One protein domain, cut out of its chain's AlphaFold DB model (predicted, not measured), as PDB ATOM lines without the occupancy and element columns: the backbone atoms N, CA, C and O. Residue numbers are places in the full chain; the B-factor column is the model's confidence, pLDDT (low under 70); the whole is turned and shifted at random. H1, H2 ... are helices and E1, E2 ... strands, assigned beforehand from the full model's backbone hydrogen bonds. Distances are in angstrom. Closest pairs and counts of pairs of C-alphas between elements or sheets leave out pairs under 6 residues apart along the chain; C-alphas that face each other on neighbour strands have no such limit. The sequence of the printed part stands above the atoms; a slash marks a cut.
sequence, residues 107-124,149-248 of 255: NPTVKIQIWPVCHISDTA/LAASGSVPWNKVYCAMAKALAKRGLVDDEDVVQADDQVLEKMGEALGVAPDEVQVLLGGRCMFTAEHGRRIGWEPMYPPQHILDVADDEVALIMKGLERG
ATOM      1  N   ASN A 107     -36.613   4.170  26.044       86.31
ATOM      2  CA  ASN A 107     -36.622   5.274  25.098       86.31
ATOM      3  C   ASN A 107     -37.420   6.459  25.682       86.31
ATOM      4  O   ASN A 107     -38.630   6.327  25.883       86.31
ATOM      5  N   PRO A 108     -36.799   7.632  25.908       83.50
ATOM      6  CA  PRO A 108     -37.468   8.774  26.531       83.50
ATOM      7  C   PRO A 108     -38.464   9.491  25.609       83.50
ATOM      8  O   PRO A 108     -39.205  10.350  26.074       83.50
ATOM      9  N   THR A 109     -38.508   9.187  24.305       77.06
ATOM     10  CA  THR A 109     -39.397   9.890  23.365       77.06
ATOM     11  C   THR A 109     -40.040   8.971  22.333       77.06
ATOM     12  O   THR A 109     -39.433   8.033  21.822       77.06
ATOM     13  N   VAL A 110     -41.271   9.319  21.961       74.12
ATOM     14  CA  VAL A 110     -42.073   8.622  20.947       74.12
ATOM     15  C   VAL A 110     -41.639   8.925  19.506       74.12
ATOM     16  O   VAL A 110     -42.090   8.267  18.570       74.12
ATOM     17  N   LYS A 111     -40.781   9.933  19.285       78.56
ATOM     18  CA  LYS A 111     -40.312  10.326  17.944       78.56
ATOM     19  C   LYS A 111     -38.971   9.679  17.603       78.56
ATOM     20  O   LYS A 111     -38.126   9.449  18.466       78.56
ATOM     21  N   ILE A 112     -38.749   9.443  16.306       76.81
ATOM     22  CA  ILE A 112     -37.461   8.956  15.794       76.81
ATOM     23  C   ILE A 112     -36.379   9.998  16.091       76.81
ATOM     24  O   ILE A 112     -36.442  11.130  15.606       76.81
ATOM     25  N   GLN A 113     -35.375   9.581  16.858       86.69
ATOM     26  CA  GLN A 113     -34.200  10.378  17.191       86.69
ATOM     27  C   GLN A 113     -33.075  10.058  16.218       86.69
ATOM     28  O   GLN A 113     -32.742   8.887  16.039       86.69
ATOM     29  N   ILE A 114     -32.488  11.078  15.597       89.50
ATOM     30  CA  ILE A 114     -31.340  10.916  14.697       89.50
ATOM     31  C   ILE A 114     -30.295  11.947  15.091       89.50
ATOM     32  O   ILE A 114     -30.570  13.149  15.065       89.50
ATOM     33  N   TRP A 115     -29.101  11.460  15.418       90.56
ATOM     34  CA  TRP A 115     -28.004  12.284  15.911       90.56
ATOM     35  C   TRP A 115     -26.721  12.024  15.126       90.56
ATOM     36  O   TRP A 115     -26.456  10.865  14.786       90.56
ATOM     37  N   PRO A 116     -25.928  13.073  14.831       92.81
ATOM     38  CA  PRO A 116     -24.580  12.902  14.328       92.81
ATOM     39  C   PRO A 116     -23.727  12.169  15.361       92.81
ATOM     40  O   PRO A 116     -23.824  12.428  16.559       92.81
ATOM     41  N   VAL A 117     -22.871  11.278  14.882       93.19
ATOM     42  CA  VAL A 117     -21.908  10.547  15.705       93.19
ATOM     43  C   VAL A 117     -20.513  10.688  15.124       93.19
ATOM     44  O   VAL A 117     -20.328  10.836  13.914       93.19
ATOM     45  N   CYS A 118     -19.521  10.650  16.005       94.31
ATOM     46  CA  CYS A 118     -18.118  10.703  15.641       94.31
ATOM     47  C   CYS A 118     -17.319   9.874  16.635       94.31
ATOM     48  O   CYS A 118     -17.509  10.002  17.847       94.31
ATOM     49  N   HIS A 119     -16.419   9.038  16.129       94.75
ATOM     50  CA  HIS A 119     -15.492   8.326  16.989       94.75
ATOM     51  C   HIS A 119     -14.524   9.324  17.645       94.75
ATOM     52  O   HIS A 119     -14.136  10.321  17.030       94.75
ATOM     53  N   ILE A 120     -14.096   9.068  18.885       92.75
ATOM     54  CA  ILE A 120     -13.229  10.009  19.618       92.75
ATOM     55  C   ILE A 120     -11.927  10.301  18.869       92.75
ATOM     56  O   ILE A 120     -11.438  11.431  18.862       92.75
ATOM     57  N   SER A 121     -11.397   9.284  18.188       93.44
ATOM     58  CA  SER A 121     -10.192   9.414  17.378       93.44
ATOM     59  C   SER A 121     -10.405  10.344  16.191       93.44
ATOM     60  O   SER A 121      -9.541  11.171  15.928       93.44
ATOM     61  N   ASP A 122     -11.559  10.264  15.531       95.94
ATOM     62  CA  ASP A 122     -11.885  11.122  14.390       95.94
ATOM     63  C   ASP A 122     -12.098  12.573  14.837       95.94
ATOM     64  O   ASP A 122     -11.634  13.497  14.172       95.94
ATOM     65  N   THR A 123     -12.718  12.785  16.004       95.56
ATOM     66  CA  THR A 123     -12.850  14.116  16.621       95.56
ATOM     67  C   THR A 123     -11.486  14.720  16.958       95.56
ATOM     68  O   THR A 123     -11.232  15.887  16.657       95.56
ATOM     69  N   ALA A 124     -10.583  13.934  17.551       94.56
ATOM     70  CA  ALA A 124      -9.224  14.382  17.834       94.56
ATOM     71  C   ALA A 124      -8.438  14.667  16.541       94.56
ATOM     72  O   ALA A 124      -7.735  15.673  16.472       94.56
ATOM     73  N   LEU A 149     -18.656  20.731  12.898       94.69
ATOM     74  CA  LEU A 149     -19.329  19.554  13.437       94.69
ATOM     75  C   LEU A 149     -18.452  18.328  13.171       94.69
ATOM     76  O   LEU A 149     -18.290  17.928  12.018       94.69
ATOM     77  N   ALA A 150     -17.900  17.731  14.227       94.56
ATOM     78  CA  ALA A 150     -17.250  16.429  14.137       94.56
ATOM     79  C   ALA A 150     -18.333  15.355  13.984       94.56
ATOM     80  O   ALA A 150     -19.027  15.039  14.949       94.56
ATOM     81  N   ALA A 151     -18.520  14.837  12.771       95.31
ATOM     82  CA  ALA A 151     -19.429  13.724  12.520       95.31
ATOM     83  C   ALA A 151     -19.003  12.919  11.293       95.31
ATOM     84  O   ALA A 151     -18.726  13.489  10.235       95.31
ATOM     85  N   SER A 152     -19.019  11.591  11.417       95.38
ATOM     86  CA  SER A 152     -18.860  10.680  10.278       95.38
ATOM     87  C   SER A 152     -20.177  10.397   9.563       95.38
ATOM     88  O   SER A 152     -20.204  10.102   8.369       95.38
ATOM     89  N   GLY A 153     -21.286  10.589  10.268       94.31
ATOM     90  CA  GLY A 153     -22.646  10.522   9.762       94.31
ATOM     91  C   GLY A 153     -23.618  10.589  10.928       94.31
ATOM     92  O   GLY A 153     -23.240  11.014  12.020       94.31
ATOM     93  N   SER A 154     -24.851  10.140  10.707       94.06
ATOM     94  CA  SER A 154     -25.881  10.112  11.743       94.06
ATOM     95  C   SER A 154     -26.445   8.713  11.923       94.06
ATOM     96  O   SER A 154     -26.557   7.960  10.956       94.06
ATOM     97  N   VAL A 155     -26.849   8.390  13.149       93.69
ATOM     98  CA  VAL A 155     -27.503   7.119  13.479       93.69
ATOM     99  C   VAL A 155     -28.877   7.358  14.101       93.69
ATOM    100  O   VAL A 155     -29.055   8.328  14.847       93.69
ATOM    101  N   PRO A 156     -29.862   6.485  13.830       92.69
ATOM    102  CA  PRO A 156     -31.082   6.430  14.619       92.69
ATOM    103  C   PRO A 156     -30.748   5.992  16.047       92.69
ATOM    104  O   PRO A 156     -30.206   4.909  16.264       92.69
ATOM    105  N   TRP A 157     -31.070   6.821  17.032       90.56
ATOM    106  CA  TRP A 157     -30.653   6.591  18.417       90.56
ATOM    107  C   TRP A 157     -31.311   5.353  19.041       90.56
ATOM    108  O   TRP A 157     -30.712   4.675  19.871       90.56
ATOM    109  N   ASN A 158     -32.495   4.964  18.553       90.06
ATOM    110  CA  ASN A 158     -33.126   3.702  18.941       90.06
ATOM    111  C   ASN A 158     -32.261   2.476  18.603       90.06
ATOM    112  O   ASN A 158     -32.301   1.495  19.334       90.06
ATOM    113  N   LYS A 159     -31.445   2.523  17.540       93.88
ATOM    114  CA  LYS A 159     -30.498   1.442  17.231       93.88
ATOM    115  C   LYS A 159     -29.404   1.340  18.288       93.88
ATOM    116  O   LYS A 159     -29.022   0.226  18.630       93.88
ATOM    117  N   VAL A 160     -28.954   2.475  18.825       93.06
ATOM    118  CA  VAL A 160     -27.989   2.518  19.932       93.06
ATOM    119  C   VAL A 160     -28.620   1.924  21.189       93.06
ATOM    120  O   VAL A 160     -28.028   1.029  21.784       93.06
ATOM    121  N   TYR A 161     -29.848   2.326  21.542       92.31
ATOM    122  CA  TYR A 161     -30.574   1.730  22.673       92.31
ATOM    123  C   TYR A 161     -30.728   0.212  22.533       92.31
ATOM    124  O   TYR A 161     -30.406  -0.506  23.473       92.31
ATOM    125  N   CYS A 162     -31.126  -0.295  21.360       94.56
ATOM    126  CA  CYS A 162     -31.239  -1.739  21.138       94.56
ATOM    127  C   CYS A 162     -29.888  -2.462  21.248       94.56
ATOM    128  O   CYS A 162     -29.828  -3.566  21.779       94.56
ATOM    129  N   ALA A 163     -28.803  -1.871  20.739       96.19
ATOM    130  CA  ALA A 163     -27.472  -2.466  20.841       96.19
ATOM    131  C   ALA A 163     -27.008  -2.557  22.306       96.19
ATOM    132  O   ALA A 163     -26.504  -3.597  22.730       96.19
ATOM    133  N   MET A 164     -27.261  -1.508  23.096       94.12
ATOM    134  CA  MET A 164     -26.975  -1.493  24.534       94.12
ATOM    135  C   MET A 164     -27.856  -2.480  25.308       94.12
ATOM    136  O   MET A 164     -27.332  -3.224  26.129       94.12
ATOM    137  N   ALA A 165     -29.162  -2.546  25.020       94.38
ATOM    138  CA  ALA A 165     -30.085  -3.492  25.653       94.38
ATOM    139  C   ALA A 165     -29.631  -4.942  25.440       94.38
ATOM    140  O   ALA A 165     -29.468  -5.685  26.403       94.38
ATOM    141  N   LYS A 166     -29.280  -5.308  24.202       97.00
ATOM    142  CA  LYS A 166     -28.719  -6.627  23.874       97.00
ATOM    143  C   LYS A 166     -27.439  -6.938  24.642       97.00
ATOM    144  O   LYS A 166     -27.286  -8.034  25.177       97.00
ATOM    145  N   ALA A 167     -26.517  -5.979  24.714       96.31
ATOM    146  CA  ALA A 167     -25.263  -6.154  25.439       96.31
ATOM    147  C   ALA A 167     -25.486  -6.312  26.958       96.31
ATOM    148  O   ALA A 167     -24.840  -7.147  27.598       96.31
ATOM    149  N   LEU A 168     -26.409  -5.549  27.544       94.25
ATOM    150  CA  LEU A 168     -26.748  -5.637  28.967       94.25
ATOM    151  C   LEU A 168     -27.499  -6.939  29.293       94.25
ATOM    152  O   LEU A 168     -27.136  -7.619  30.256       94.25
ATOM    153  N   ALA A 169     -28.470  -7.335  28.465       95.06
ATOM    154  CA  ALA A 169     -29.256  -8.561  28.628       95.06
ATOM    155  C   ALA A 169     -28.375  -9.813  28.530       95.06
ATOM    156  O   ALA A 169     -28.448 -10.699  29.380       95.06
ATOM    157  N   LYS A 170     -27.429  -9.838  27.577       96.19
ATOM    158  CA  LYS A 170     -26.396 -10.886  27.454       96.19
ATOM    159  C   LYS A 170     -25.598 -11.102  28.751       96.19
ATOM    160  O   LYS A 170     -25.033 -12.176  28.948       96.19
ATOM    161  N   ARG A 171     -25.533 -10.093  29.625       94.06
ATOM    162  CA  ARG A 171     -24.825 -10.118  30.917       94.06
ATOM    163  C   ARG A 171     -25.761 -10.234  32.126       94.06
ATOM    164  O   ARG A 171     -25.270 -10.196  33.249       94.06
ATOM    165  N   GLY A 172     -27.074 -10.365  31.919       93.69
ATOM    166  CA  GLY A 172     -28.071 -10.436  32.992       93.69
ATOM    167  C   GLY A 172     -28.196  -9.149  33.813       93.69
ATOM    168  O   GLY A 172     -28.526  -9.212  34.993       93.69
ATOM    169  N   LEU A 173     -27.869  -7.994  33.219       90.12
ATOM    170  CA  LEU A 173     -27.930  -6.684  33.887       90.12
ATOM    171  C   LEU A 173     -29.284  -5.982  33.718       90.12
ATOM    172  O   LEU A 173     -29.546  -5.002  34.411       90.12
ATOM    173  N   VAL A 174     -30.106  -6.472  32.793       91.69
ATOM    174  CA  VAL A 174     -31.481  -6.035  32.525       91.69
ATOM    175  C   VAL A 174     -32.360  -7.266  32.314       91.69
ATOM    176  O   VAL A 174     -31.825  -8.348  32.048       91.69
ATOM    177  N   ASP A 175     -33.676  -7.103  32.449       90.50
ATOM    178  CA  ASP A 175     -34.624  -8.222  32.403       90.50
ATOM    179  C   ASP A 175     -34.677  -8.876  31.007       90.50
ATOM    180  O   ASP A 175     -34.688 -10.106  30.898       90.50
ATOM    181  N   ASP A 176     -34.650  -8.067  29.940       92.62
ATOM    182  CA  ASP A 176     -34.657  -8.515  28.543       92.62
ATOM    183  C   ASP A 176     -33.902  -7.558  27.587       92.62
ATOM    184  O   ASP A 176     -33.285  -6.574  28.001       92.62
ATOM    185  N   GLU A 177     -33.873  -7.894  26.290       94.44
ATOM    186  CA  GLU A 177     -33.206  -7.094  25.249       94.44
ATOM    187  C   GLU A 177     -34.099  -6.022  24.599       94.44
ATOM    188  O   GLU A 177     -33.653  -5.338  23.665       94.44
ATOM    189  N   ASP A 178     -35.339  -5.864  25.066       93.50
ATOM    190  CA  ASP A 178     -36.299  -4.937  24.490       93.50
ATOM    191  C   ASP A 178     -36.064  -3.504  24.984       93.50
ATOM    192  O   ASP A 178     -35.646  -3.223  26.109       93.50
ATOM    193  N   VAL A 179     -36.340  -2.548  24.096       90.88
ATOM    194  CA  VAL A 179     -36.321  -1.123  24.437       90.88
ATOM    195  C   VAL A 179     -37.751  -0.675  24.681       90.88
ATOM    196  O   VAL A 179     -38.559  -0.622  23.751       90.88
ATOM    197  N   VAL A 180     -38.053  -0.311  25.924       91.62
ATOM    198  CA  VAL A 180     -39.405   0.055  26.358       91.62
ATOM    199  C   VAL A 180     -39.609   1.565  26.237       91.62
ATOM    200  O   VAL A 180     -38.699   2.355  26.478       91.62
ATOM    201  N   GLN A 181     -40.804   2.012  25.857       90.69
ATOM    202  CA  GLN A 181     -41.126   3.439  25.894       90.69
ATOM    203  C   GLN A 181     -41.213   3.909  27.353       90.69
ATOM    204  O   GLN A 181     -41.919   3.296  28.147       90.69
ATOM    205  N   ALA A 182     -40.514   4.991  27.704       90.62
ATOM    206  CA  ALA A 182     -40.623   5.581  29.036       90.62
ATOM    207  C   ALA A 182     -42.044   6.122  29.265       90.62
ATOM    208  O   ALA A 182     -42.547   6.888  28.434       90.62
ATOM    209  N   ASP A 183     -42.659   5.713  30.374       91.88
ATOM    210  CA  ASP A 183     -43.879   6.306  30.918       91.88
ATOM    211  C   ASP A 183     -43.541   7.448  31.892       91.88
ATOM    212  O   ASP A 183     -42.369   7.759  32.122       91.88
ATOM    213  N   ASP A 184     -44.563   8.077  32.471       92.12
ATOM    214  CA  ASP A 184     -44.387   9.228  33.360       92.12
ATOM    215  C   ASP A 184     -43.527   8.892  34.593       92.12
ATOM    216  O   ASP A 184     -42.666   9.683  34.976       92.12
ATOM    217  N   GLN A 185     -43.670   7.690  35.165       92.19
ATOM    218  CA  GLN A 185     -42.883   7.265  36.331       92.19
ATOM    219  C   GLN A 185     -41.408   7.047  35.978       92.19
ATOM    220  O   GLN A 185     -40.509   7.345  36.767       92.19
ATOM    221  N   VAL A 186     -41.137   6.506  34.790       91.50
ATOM    222  CA  VAL A 186     -39.771   6.349  34.282       91.50
ATOM    223  C   VAL A 186     -39.161   7.715  33.962       91.50
ATOM    224  O   VAL A 186     -38.000   7.951  34.295       91.50
ATOM    225  N   LEU A 187     -39.926   8.631  33.360       90.88
ATOM    226  CA  LEU A 187     -39.467   9.993  33.076       90.88
ATOM    227  C   LEU A 187     -39.145  10.766  34.360       90.88
ATOM    228  O   LEU A 187     -38.144  11.479  34.384       90.88
ATOM    229  N   GLU A 188     -39.906  10.576  35.439       92.31
ATOM    230  CA  GLU A 188     -39.579  11.130  36.760       92.31
ATOM    231  C   GLU A 188     -38.208  10.655  37.254       92.31
ATOM    232  O   GLU A 188     -37.335  11.475  37.545       92.31
ATOM    233  N   LYS A 189     -37.955   9.341  37.240       90.25
ATOM    234  CA  LYS A 189     -36.658   8.768  37.644       90.25
ATOM    235  C   LYS A 189     -35.504   9.210  36.747       90.25
ATOM    236  O   LYS A 189     -34.377   9.403  37.211       90.25
ATOM    237  N   MET A 190     -35.749   9.343  35.443       89.06
ATOM    238  CA  MET A 190     -34.767   9.899  34.511       89.06
ATOM    239  C   MET A 190     -34.459  11.359  34.844       89.06
ATOM    240  O   MET A 190     -33.283  11.720  34.894       89.06
ATOM    241  N   GLY A 191     -35.485  12.172  35.106       88.06
ATOM    242  CA  GLY A 191     -35.353  13.569  35.513       88.06
ATOM    243  C   GLY A 191     -34.517  13.710  36.781       88.06
ATOM    244  O   GLY A 191     -33.527  14.438  36.784       88.06
ATOM    245  N   GLU A 192     -34.811  12.914  37.813       89.69
ATOM    246  CA  GLU A 192     -34.032  12.874  39.057       89.69
ATOM    247  C   GLU A 192     -32.547  12.568  38.815       89.69
ATOM    248  O   GLU A 192     -31.669  13.256  39.340       89.69
ATOM    249  N   ALA A 193     -32.238  11.565  37.988       84.19
ATOM    250  CA  ALA A 193     -30.855  11.186  37.698       84.19
ATOM    251  C   ALA A 193     -30.099  12.227  36.859       84.19
ATOM    252  O   ALA A 193     -28.884  12.404  37.011       84.19
ATOM    253  N   LEU A 194     -30.816  12.912  35.968       82.88
ATOM    254  CA  LEU A 194     -30.292  13.998  35.146       82.88
ATOM    255  C   LEU A 194     -30.233  15.331  35.910       82.88
ATOM    256  O   LEU A 194     -29.490  16.221  35.499       82.88
ATOM    257  N   GLY A 195     -30.943  15.447  37.036       86.38
ATOM    258  CA  GLY A 195     -31.061  16.670  37.827       86.38
ATOM    259  C   GLY A 195     -31.952  17.728  37.174       86.38
ATOM    260  O   GLY A 195     -31.660  18.915  37.305       86.38
ATOM    261  N   VAL A 196     -32.986  17.305  36.444       87.81
ATOM    262  CA  VAL A 196     -33.907  18.166  35.680       87.81
ATOM    263  C   VAL A 196     -35.357  17.743  35.900       87.81
ATOM    264  O   VAL A 196     -35.616  16.660  36.426       87.81
ATOM    265  N   ALA A 197     -36.311  18.586  35.504       91.94
ATOM    266  CA  ALA A 197     -37.719  18.217  35.575       91.94
ATOM    267  C   ALA A 197     -38.056  17.085  34.571       91.94
ATOM    268  O   ALA A 197     -37.383  16.948  33.544       91.94
ATOM    269  N   PRO A 198     -39.081  16.251  34.834       89.81
ATOM    270  CA  PRO A 198     -39.408  15.103  33.979       89.81
ATOM    271  C   PRO A 198     -39.700  15.477  32.514       89.81
ATOM    272  O   PRO A 198     -39.337  14.748  31.592       89.81
ATOM    273  N   ASP A 199     -40.308  16.638  32.279       88.81
ATOM    274  CA  ASP A 199     -40.606  17.176  30.948       88.81
ATOM    275  C   ASP A 199     -39.354  17.679  30.202       88.81
ATOM    276  O   ASP A 199     -39.320  17.676  28.968       88.81
ATOM    277  N   GLU A 200     -38.279  18.013  30.920       87.81
ATOM    278  CA  GLU A 200     -36.987  18.401  30.342       87.81
ATOM    279  C   GLU A 200     -36.159  17.194  29.860       87.81
ATOM    280  O   GLU A 200     -35.262  17.349  29.027       87.81
ATOM    281  N   VAL A 201     -36.477  15.970  30.302       87.69
ATOM    282  CA  VAL A 201     -35.772  14.739  29.884       87.69
ATOM    283  C   VAL A 201     -35.798  14.577  28.363       87.69
ATOM    284  O   VAL A 201     -34.783  14.256  27.738       87.69
ATOM    285  N   GLN A 202     -36.946  14.852  27.738       85.12
ATOM    286  CA  GLN A 202     -37.089  14.764  26.285       85.12
ATOM    287  C   GLN A 202     -36.292  15.837  25.544       85.12
ATOM    288  O   GLN A 202     -35.866  15.595  24.417       85.12
ATOM    289  N   VAL A 203     -36.075  17.000  26.160       82.19
ATOM    290  CA  VAL A 203     -35.277  18.087  25.578       82.19
ATOM    291  C   VAL A 203     -33.793  17.718  25.559       82.19
ATOM    292  O   VAL A 203     -33.090  18.060  24.611       82.19
ATOM    293  N   LEU A 204     -33.319  16.997  26.578       79.44
ATOM    294  CA  LEU A 204     -31.911  16.611  26.705       79.44
ATOM    295  C   LEU A 204     -31.544  15.361  25.905       79.44
ATOM    296  O   LEU A 204     -30.420  15.260  25.417       79.44
ATOM    297  N   LEU A 205     -32.461  14.395  25.809       80.19
ATOM    298  CA  LEU A 205     -32.185  13.083  25.214       80.19
ATOM    299  C   LEU A 205     -32.873  12.868  23.864       80.19
ATOM    300  O   LEU A 205     -32.407  12.070  23.051       80.19
ATOM    301  N   GLY A 206     -33.989  13.551  23.623       75.38
ATOM    302  CA  GLY A 206     -34.764  13.442  22.396       75.38
ATOM    303  C   GLY A 206     -34.338  14.460  21.339       75.38
ATOM    304  O   GLY A 206     -33.632  15.421  21.612       75.38
ATOM    305  N   GLY A 207     -34.810  14.274  20.106       80.62
ATOM    306  CA  GLY A 207     -34.626  15.244  19.027       80.62
ATOM    307  C   GLY A 207     -34.034  14.660  17.750       80.62
ATOM    308  O   GLY A 207     -33.619  13.504  17.677       80.62
ATOM    309  N   ARG A 208     -34.037  15.485  16.704       84.69
ATOM    310  CA  ARG A 208     -33.463  15.169  15.397       84.69
ATOM    311  C   ARG A 208     -32.528  16.298  15.002       84.69
ATOM    312  O   ARG A 208     -32.980  17.405  14.719       84.69
ATOM    313  N   CYS A 209     -31.235  16.010  14.965       84.94
ATOM    314  CA  CYS A 209     -30.250  16.960  14.479       84.94
ATOM    315  C   CYS A 209     -30.251  16.964  12.943       84.94
ATOM    316  O   CYS A 209     -30.169  15.913  12.307       84.94
ATOM    317  N   MET A 210     -30.355  18.157  12.357       86.56
ATOM    318  CA  MET A 210     -30.369  18.375  10.903       86.56
ATOM    319  C   MET A 210     -29.098  19.083  10.404       86.56
ATOM    320  O   MET A 210     -29.068  19.562   9.274       86.56
ATOM    321  N   PHE A 211     -28.064  19.191  11.244       87.62
ATOM    322  CA  PHE A 211     -26.788  19.783  10.848       87.62
ATOM    323  C   PHE A 211     -25.990  18.846   9.939       87.62
ATOM    324  O   PHE A 211     -26.007  17.627  10.110       87.62
ATOM    325  N   THR A 212     -25.236  19.442   9.015       90.69
ATOM    326  CA  THR A 212     -24.360  18.729   8.080       90.69
ATOM    327  C   THR A 212     -22.899  19.039   8.399       90.69
ATOM    328  O   THR A 212     -22.498  20.201   8.470       90.69
ATOM    329  N   ALA A 213     -22.083  17.998   8.570       93.06
ATOM    330  CA  ALA A 213     -20.654  18.114   8.869       93.06
ATOM    331  C   ALA A 213     -19.815  18.407   7.610       93.06
ATOM    332  O   ALA A 213     -19.100  17.544   7.102       93.06
ATOM    333  N   GLU A 214     -19.915  19.629   7.078       94.00
ATOM    334  CA  GLU A 214     -19.203  20.010   5.847       94.00
ATOM    335  C   GLU A 214     -17.821  20.622   6.090       94.00
ATOM    336  O   GLU A 214     -16.880  20.311   5.364       94.00
ATOM    337  N   HIS A 215     -17.675  21.491   7.095       95.31
ATOM    338  CA  HIS A 215     -16.463  22.306   7.243       95.31
ATOM    339  C   HIS A 215     -15.196  21.475   7.484       95.31
ATOM    340  O   HIS A 215     -14.155  21.798   6.923       95.31
ATOM    341  N   GLY A 216     -15.287  20.361   8.222       94.81
ATOM    342  CA  GLY A 216     -14.162  19.430   8.371       94.81
ATOM    343  C   GLY A 216     -13.699  18.866   7.022       94.81
ATOM    344  O   GLY A 216     -12.522  18.954   6.680       94.81
ATOM    345  N   ARG A 217     -14.634  18.382   6.195       94.94
ATOM    346  CA  ARG A 217     -14.311  17.841   4.864       94.94
ATOM    347  C   ARG A 217     -13.714  18.895   3.935       94.94
ATOM    348  O   ARG A 217     -12.785  18.594   3.196       94.94
ATOM    349  N   ARG A 218     -14.188  20.145   4.006       94.31
ATOM    350  CA  ARG A 218     -13.644  21.262   3.206       94.31
ATOM    351  C   ARG A 218     -12.169  21.545   3.496       94.31
ATOM    352  O   ARG A 218     -11.463  21.975   2.593       94.31
ATOM    353  N   ILE A 219     -11.697  21.271   4.714       94.19
ATOM    354  CA  ILE A 219     -10.278  21.411   5.082       94.19
ATOM    355  C   ILE A 219      -9.481  20.102   4.922       94.19
ATOM    356  O   ILE A 219      -8.337  20.018   5.376       94.19
ATOM    357  N   GLY A 220     -10.067  19.086   4.278       94.25
ATOM    358  CA  GLY A 220      -9.437  17.793   4.011       94.25
ATOM    359  C   GLY A 220      -9.443  16.818   5.189       94.25
ATOM    360  O   GLY A 220      -8.636  15.894   5.202       94.25
ATOM    361  N   TRP A 221     -10.291  17.026   6.203       96.62
ATOM    362  CA  TRP A 221     -10.513  16.020   7.245       96.62
ATOM    363  C   TRP A 221     -11.516  14.968   6.765       96.62
ATOM    364  O   TRP A 221     -12.626  15.301   6.343       96.62
ATOM    365  N   GLU A 222     -11.140  13.699   6.905       96.12
ATOM    366  CA  GLU A 222     -11.997  12.549   6.638       96.12
ATOM    367  C   GLU A 222     -12.027  11.630   7.869       96.12
ATOM    368  O   GLU A 222     -10.970  11.280   8.397       96.12
ATOM    369  N   PRO A 223     -13.218  11.246   8.360       96.12
ATOM    370  CA  PRO A 223     -13.336  10.332   9.486       96.12
ATOM    371  C   PRO A 223     -12.982   8.904   9.063       96.12
ATOM    372  O   PRO A 223     -13.424   8.429   8.016       96.12
ATOM    373  N   MET A 224     -12.228   8.203   9.906       96.19
ATOM    374  CA  MET A 224     -11.829   6.816   9.682       96.19
ATOM    375  C   MET A 224     -12.968   5.838   9.978       96.19
ATOM    376  O   MET A 224     -13.076   4.800   9.324       96.19
ATOM    377  N   TYR A 225     -13.817   6.150  10.962       96.81
ATOM    378  CA  TYR A 225     -14.854   5.240  11.429       96.81
ATOM    379  C   TYR A 225     -16.226   5.619  10.858       96.81
ATOM    380  O   TYR A 225     -16.679   6.761  11.020       96.81
ATOM    381  N   PRO A 226     -16.951   4.673  10.229       97.00
ATOM    382  CA  PRO A 226     -18.302   4.936   9.753       97.00
ATOM    383  C   PRO A 226     -19.255   5.170  10.936       97.00
ATOM    384  O   PRO A 226     -19.005   4.673  12.037       97.00
ATOM    385  N   PRO A 227     -20.398   5.854  10.736       95.88
ATOM    386  CA  PRO A 227     -21.353   6.112  11.817       95.88
ATOM    387  C   PRO A 227     -21.898   4.827  12.460       95.88
ATOM    388  O   PRO A 227     -22.227   4.827  13.640       95.88
ATOM    389  N   GLN A 228     -21.946   3.723  11.706       96.56
ATOM    390  CA  GLN A 228     -22.383   2.407  12.176       96.56
ATOM    391  C   GLN A 228     -21.447   1.800  13.237       96.56
ATOM    392  O   GLN A 228     -21.910   1.010  14.053       96.56
ATOM    393  N   HIS A 229     -20.178   2.225  13.294       96.50
ATOM    394  CA  HIS A 229     -19.178   1.662  14.204       96.50
ATOM    395  C   HIS A 229     -19.627   1.682  15.670       96.50
ATOM    396  O   HIS A 229     -19.379   0.725  16.390       96.50
ATOM    397  N   ILE A 230     -20.342   2.730  16.108       94.56
ATOM    398  CA  ILE A 230     -20.884   2.832  17.479       94.56
ATOM    399  C   ILE A 230     -21.799   1.655  17.854       94.56
ATOM    400  O   ILE A 230     -21.892   1.291  19.022       94.56
ATOM    401  N   LEU A 231     -22.486   1.067  16.875       96.19
ATOM    402  CA  LEU A 231     -23.366  -0.081  17.076       96.19
ATOM    403  C   LEU A 231     -22.569  -1.386  17.072       96.19
ATOM    404  O   LEU A 231     -22.864  -2.276  17.863       96.19
ATOM    405  N   ASP A 232     -21.555  -1.471  16.212       96.12
ATOM    406  CA  ASP A 232     -20.724  -2.664  16.049       96.12
ATOM    407  C   ASP A 232     -19.885  -2.944  17.306       96.12
ATOM    408  O   ASP A 232     -19.709  -4.101  17.681       96.12
ATOM    409  N   VAL A 233     -19.431  -1.893  18.001       95.19
ATOM    410  CA  VAL A 233     -18.616  -2.013  19.225       95.19
ATOM    411  C   VAL A 233     -19.419  -1.953  20.526       95.19
ATOM    412  O   VAL A 233     -18.835  -2.036  21.601       95.19
ATOM    413  N   ALA A 234     -20.749  -1.823  20.473       95.12
ATOM    414  CA  ALA A 234     -21.565  -1.624  21.675       95.12
ATOM    415  C   ALA A 234     -21.391  -2.748  22.721       95.12
ATOM    416  O   ALA A 234     -21.323  -2.471  23.918       95.12
ATOM    417  N   ASP A 235     -21.274  -4.010  22.285       95.94
ATOM    418  CA  ASP A 235     -21.043  -5.147  23.191       95.94
ATOM    419  C   ASP A 235     -19.666  -5.083  23.871       95.94
ATOM    420  O   ASP A 235     -19.555  -5.340  25.075       95.94
ATOM    421  N   ASP A 236     -18.634  -4.707  23.114       95.31
ATOM    422  CA  ASP A 236     -17.262  -4.565  23.605       95.31
ATOM    423  C   ASP A 236     -17.143  -3.391  24.588       95.31
ATOM    424  O   ASP A 236     -16.514  -3.527  25.639       95.31
ATOM    425  N   GLU A 237     -17.809  -2.268  24.303       92.19
ATOM    426  CA  GLU A 237     -17.869  -1.096  25.186       92.19
ATOM    427  C   GLU A 237     -18.529  -1.433  26.528       92.19
ATOM    428  O   GLU A 237     -17.981  -1.132  27.591       92.19
ATOM    429  N   VAL A 238     -19.667  -2.138  26.515       92.12
ATOM    430  CA  VAL A 238     -20.306  -2.608  27.755       92.12
ATOM    431  C   VAL A 238     -19.373  -3.553  28.519       92.12
ATOM    432  O   VAL A 238     -19.247  -3.436  29.740       92.12
ATOM    433  N   ALA A 239     -18.664  -4.454  27.828       92.50
ATOM    434  CA  ALA A 239     -17.669  -5.323  28.463       92.50
ATOM    435  C   ALA A 239     -16.554  -4.517  29.152       92.50
ATOM    436  O   ALA A 239     -16.158  -4.827  30.280       92.50
ATOM    437  N   LEU A 240     -16.049  -3.484  28.474       89.75
ATOM    438  CA  LEU A 240     -14.972  -2.630  28.960       89.75
ATOM    439  C   LEU A 240     -15.404  -1.816  30.185       89.75
ATOM    440  O   LEU A 240     -14.686  -1.794  31.189       89.75
ATOM    441  N   ILE A 241     -16.592  -1.208  30.131       87.12
ATOM    442  CA  ILE A 241     -17.193  -0.466  31.246       87.12
ATOM    443  C   ILE A 241     -17.312  -1.370  32.476       87.12
ATOM    444  O   ILE A 241     -16.838  -0.999  33.552       87.12
ATOM    445  N   MET A 242     -17.863  -2.576  32.314       85.38
ATOM    446  CA  MET A 242     -18.038  -3.540  33.407       85.38
ATOM    447  C   MET A 242     -16.708  -3.930  34.053       85.38
ATOM    448  O   MET A 242     -16.551  -3.844  35.271       85.38
ATOM    449  N   LYS A 243     -15.702  -4.255  33.236       87.50
ATOM    450  CA  LYS A 243     -14.349  -4.556  33.717       87.50
ATOM    451  C   LYS A 243     -13.724  -3.384  34.483       87.50
ATOM    452  O   LYS A 243     -12.941  -3.596  35.409       87.50
ATOM    453  N   GLY A 244     -14.032  -2.145  34.094       81.44
ATOM    454  CA  GLY A 244     -13.630  -0.943  34.824       81.44
ATOM    455  C   GLY A 244     -14.284  -0.856  36.205       81.44
ATOM    456  O   GLY A 244     -13.588  -0.620  37.195       81.44
ATOM    457  N   LEU A 245     -15.594  -1.104  36.280       80.69
ATOM    458  CA  LEU A 245     -16.366  -1.066  37.526       80.69
ATOM    459  C   LEU A 245     -15.900  -2.128  38.536       80.69
ATOM    460  O   LEU A 245     -15.723  -1.811  39.712       80.69
ATOM    461  N   GLU A 246     -15.606  -3.352  38.084       79.38
ATOM    462  CA  GLU A 246     -15.080  -4.440  38.932       79.38
ATOM    463  C   GLU A 246     -13.743  -4.093  39.604       79.38
ATOM    464  O   GLU A 246     -13.442  -4.554  40.704       79.38
ATOM    465  N   ARG A 247     -12.930  -3.246  38.965       77.62
ATOM    466  CA  ARG A 247     -11.613  -2.824  39.470       77.62
ATOM    467  C   ARG A 247     -11.686  -1.679  40.483       77.62
ATOM    468  O   ARG A 247     -10.652  -1.134  40.856       77.62
ATOM    469  N   GLY A 248     -12.887  -1.291  40.916       63.56
ATOM    470  CA  GLY A 248     -13.093  -0.177  41.843       63.56
ATOM    471  C   GLY A 248     -12.908   1.200  41.200       63.56
ATOM    472  O   GLY A 248     -12.919   2.212  41.908       63.56
TER     473      GLY A 248
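Overview. This is residues 107 to 124 and 149 to 248 of the 255 residues of an uncharacterized protein of Aspergillus neoniger (strain CBS 115656) (UniProt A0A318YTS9). The model is a loose, open framework with few contacts between its helices: a short two-stranded ribbon, E1 and E2, leads directly into the long helix H2, and the long helix H7 starts beside H2 and slants away from it, with residues 243 to 248 sticking out. H3 and H4 pack on each other as a separate pair of helices near one end of the longest axis, and the small helix H5 lies at the other end, between the short links from H4 and to H6. The printed part has 118 residues, with the named elements in the order E1, H1, E2, H2, E3, H3, H4, H5, H6, H7; the sheet order is E1 - E2, antiparallel, and the class is mostly helix. The whole is only just loose, close to compact, with a radius of gyration of the C-alphas of 16.3 A and spans of 47 by 35 by 26 A.

Along the chain. Strand E1, residues 114 to 117, is 9.5 A long and begins at C-alpha 114 (-31.340, 10.916, 14.697). E2 is residues 153 to 156, 10.6 A, and E3 is residues 179 to 181, 6.8 A. Helix H2, residues 157 to 169, is 18.3 A long and begins at C-alpha 157 (-30.653, 6.591, 18.417). H7, residues 234 to 246, is 18.6 A long and ends at C-alpha 246 (-15.080, -4.440, 38.932). H3, residues 184 to 194, is 15.0 A and H4, residues 198 to 205, is 11.5 A. The small helices are H1, residues 120 to 124, 6.2 A; H5, residues 215 to 218, 5.0 A; and H6, residues 229 to 232, 5.0 A.

Arrangement. E1 and E2 are antiparallel at 139 degrees, with N 117 and O 153 at 2.9 A and N 155 and O 115 at 3.0 A, within hydrogen-bond range. H7 touches H2 with residues 234 to 238 alone, at a steep tilt of 51 degrees, the same way; their closest C-alphas, Ala 167 and Asp 235, are 4.9 A apart. H2 touches H6 with residues 159 to 163 alone, closest at the C-alphas of Val 160 and Leu 231, 6.0 A. E3 pairs with no named strand; its closest C-alpha to H2 is that of Val 179, 6.1 A from that of Cys 162. H3 and H4 touch at a steep tilt of 63 degrees, the same way, closest at the C-alphas of Gly 191 and Pro 198, 4.6 A. H1 and H5 touch no helix. In H1, H2, H3 and H7 every O i to N i+4 pair is within hydrogen-bond range, in H4 2 of 4 are, and H5 and H6 are too short for such a pair.

Size, cuts and confidence. The C-alphas farthest apart, those of Gln 185 and Gly 220, are 47.7 A apart. Residues 125 to 148 are not printed, and C-alphas 124 and 149 are 12.2 A apart across this cut. Of the links that are printed whole, none is long. The mean pLDDT of the printed part is 90.5, and residue 248 is under 70.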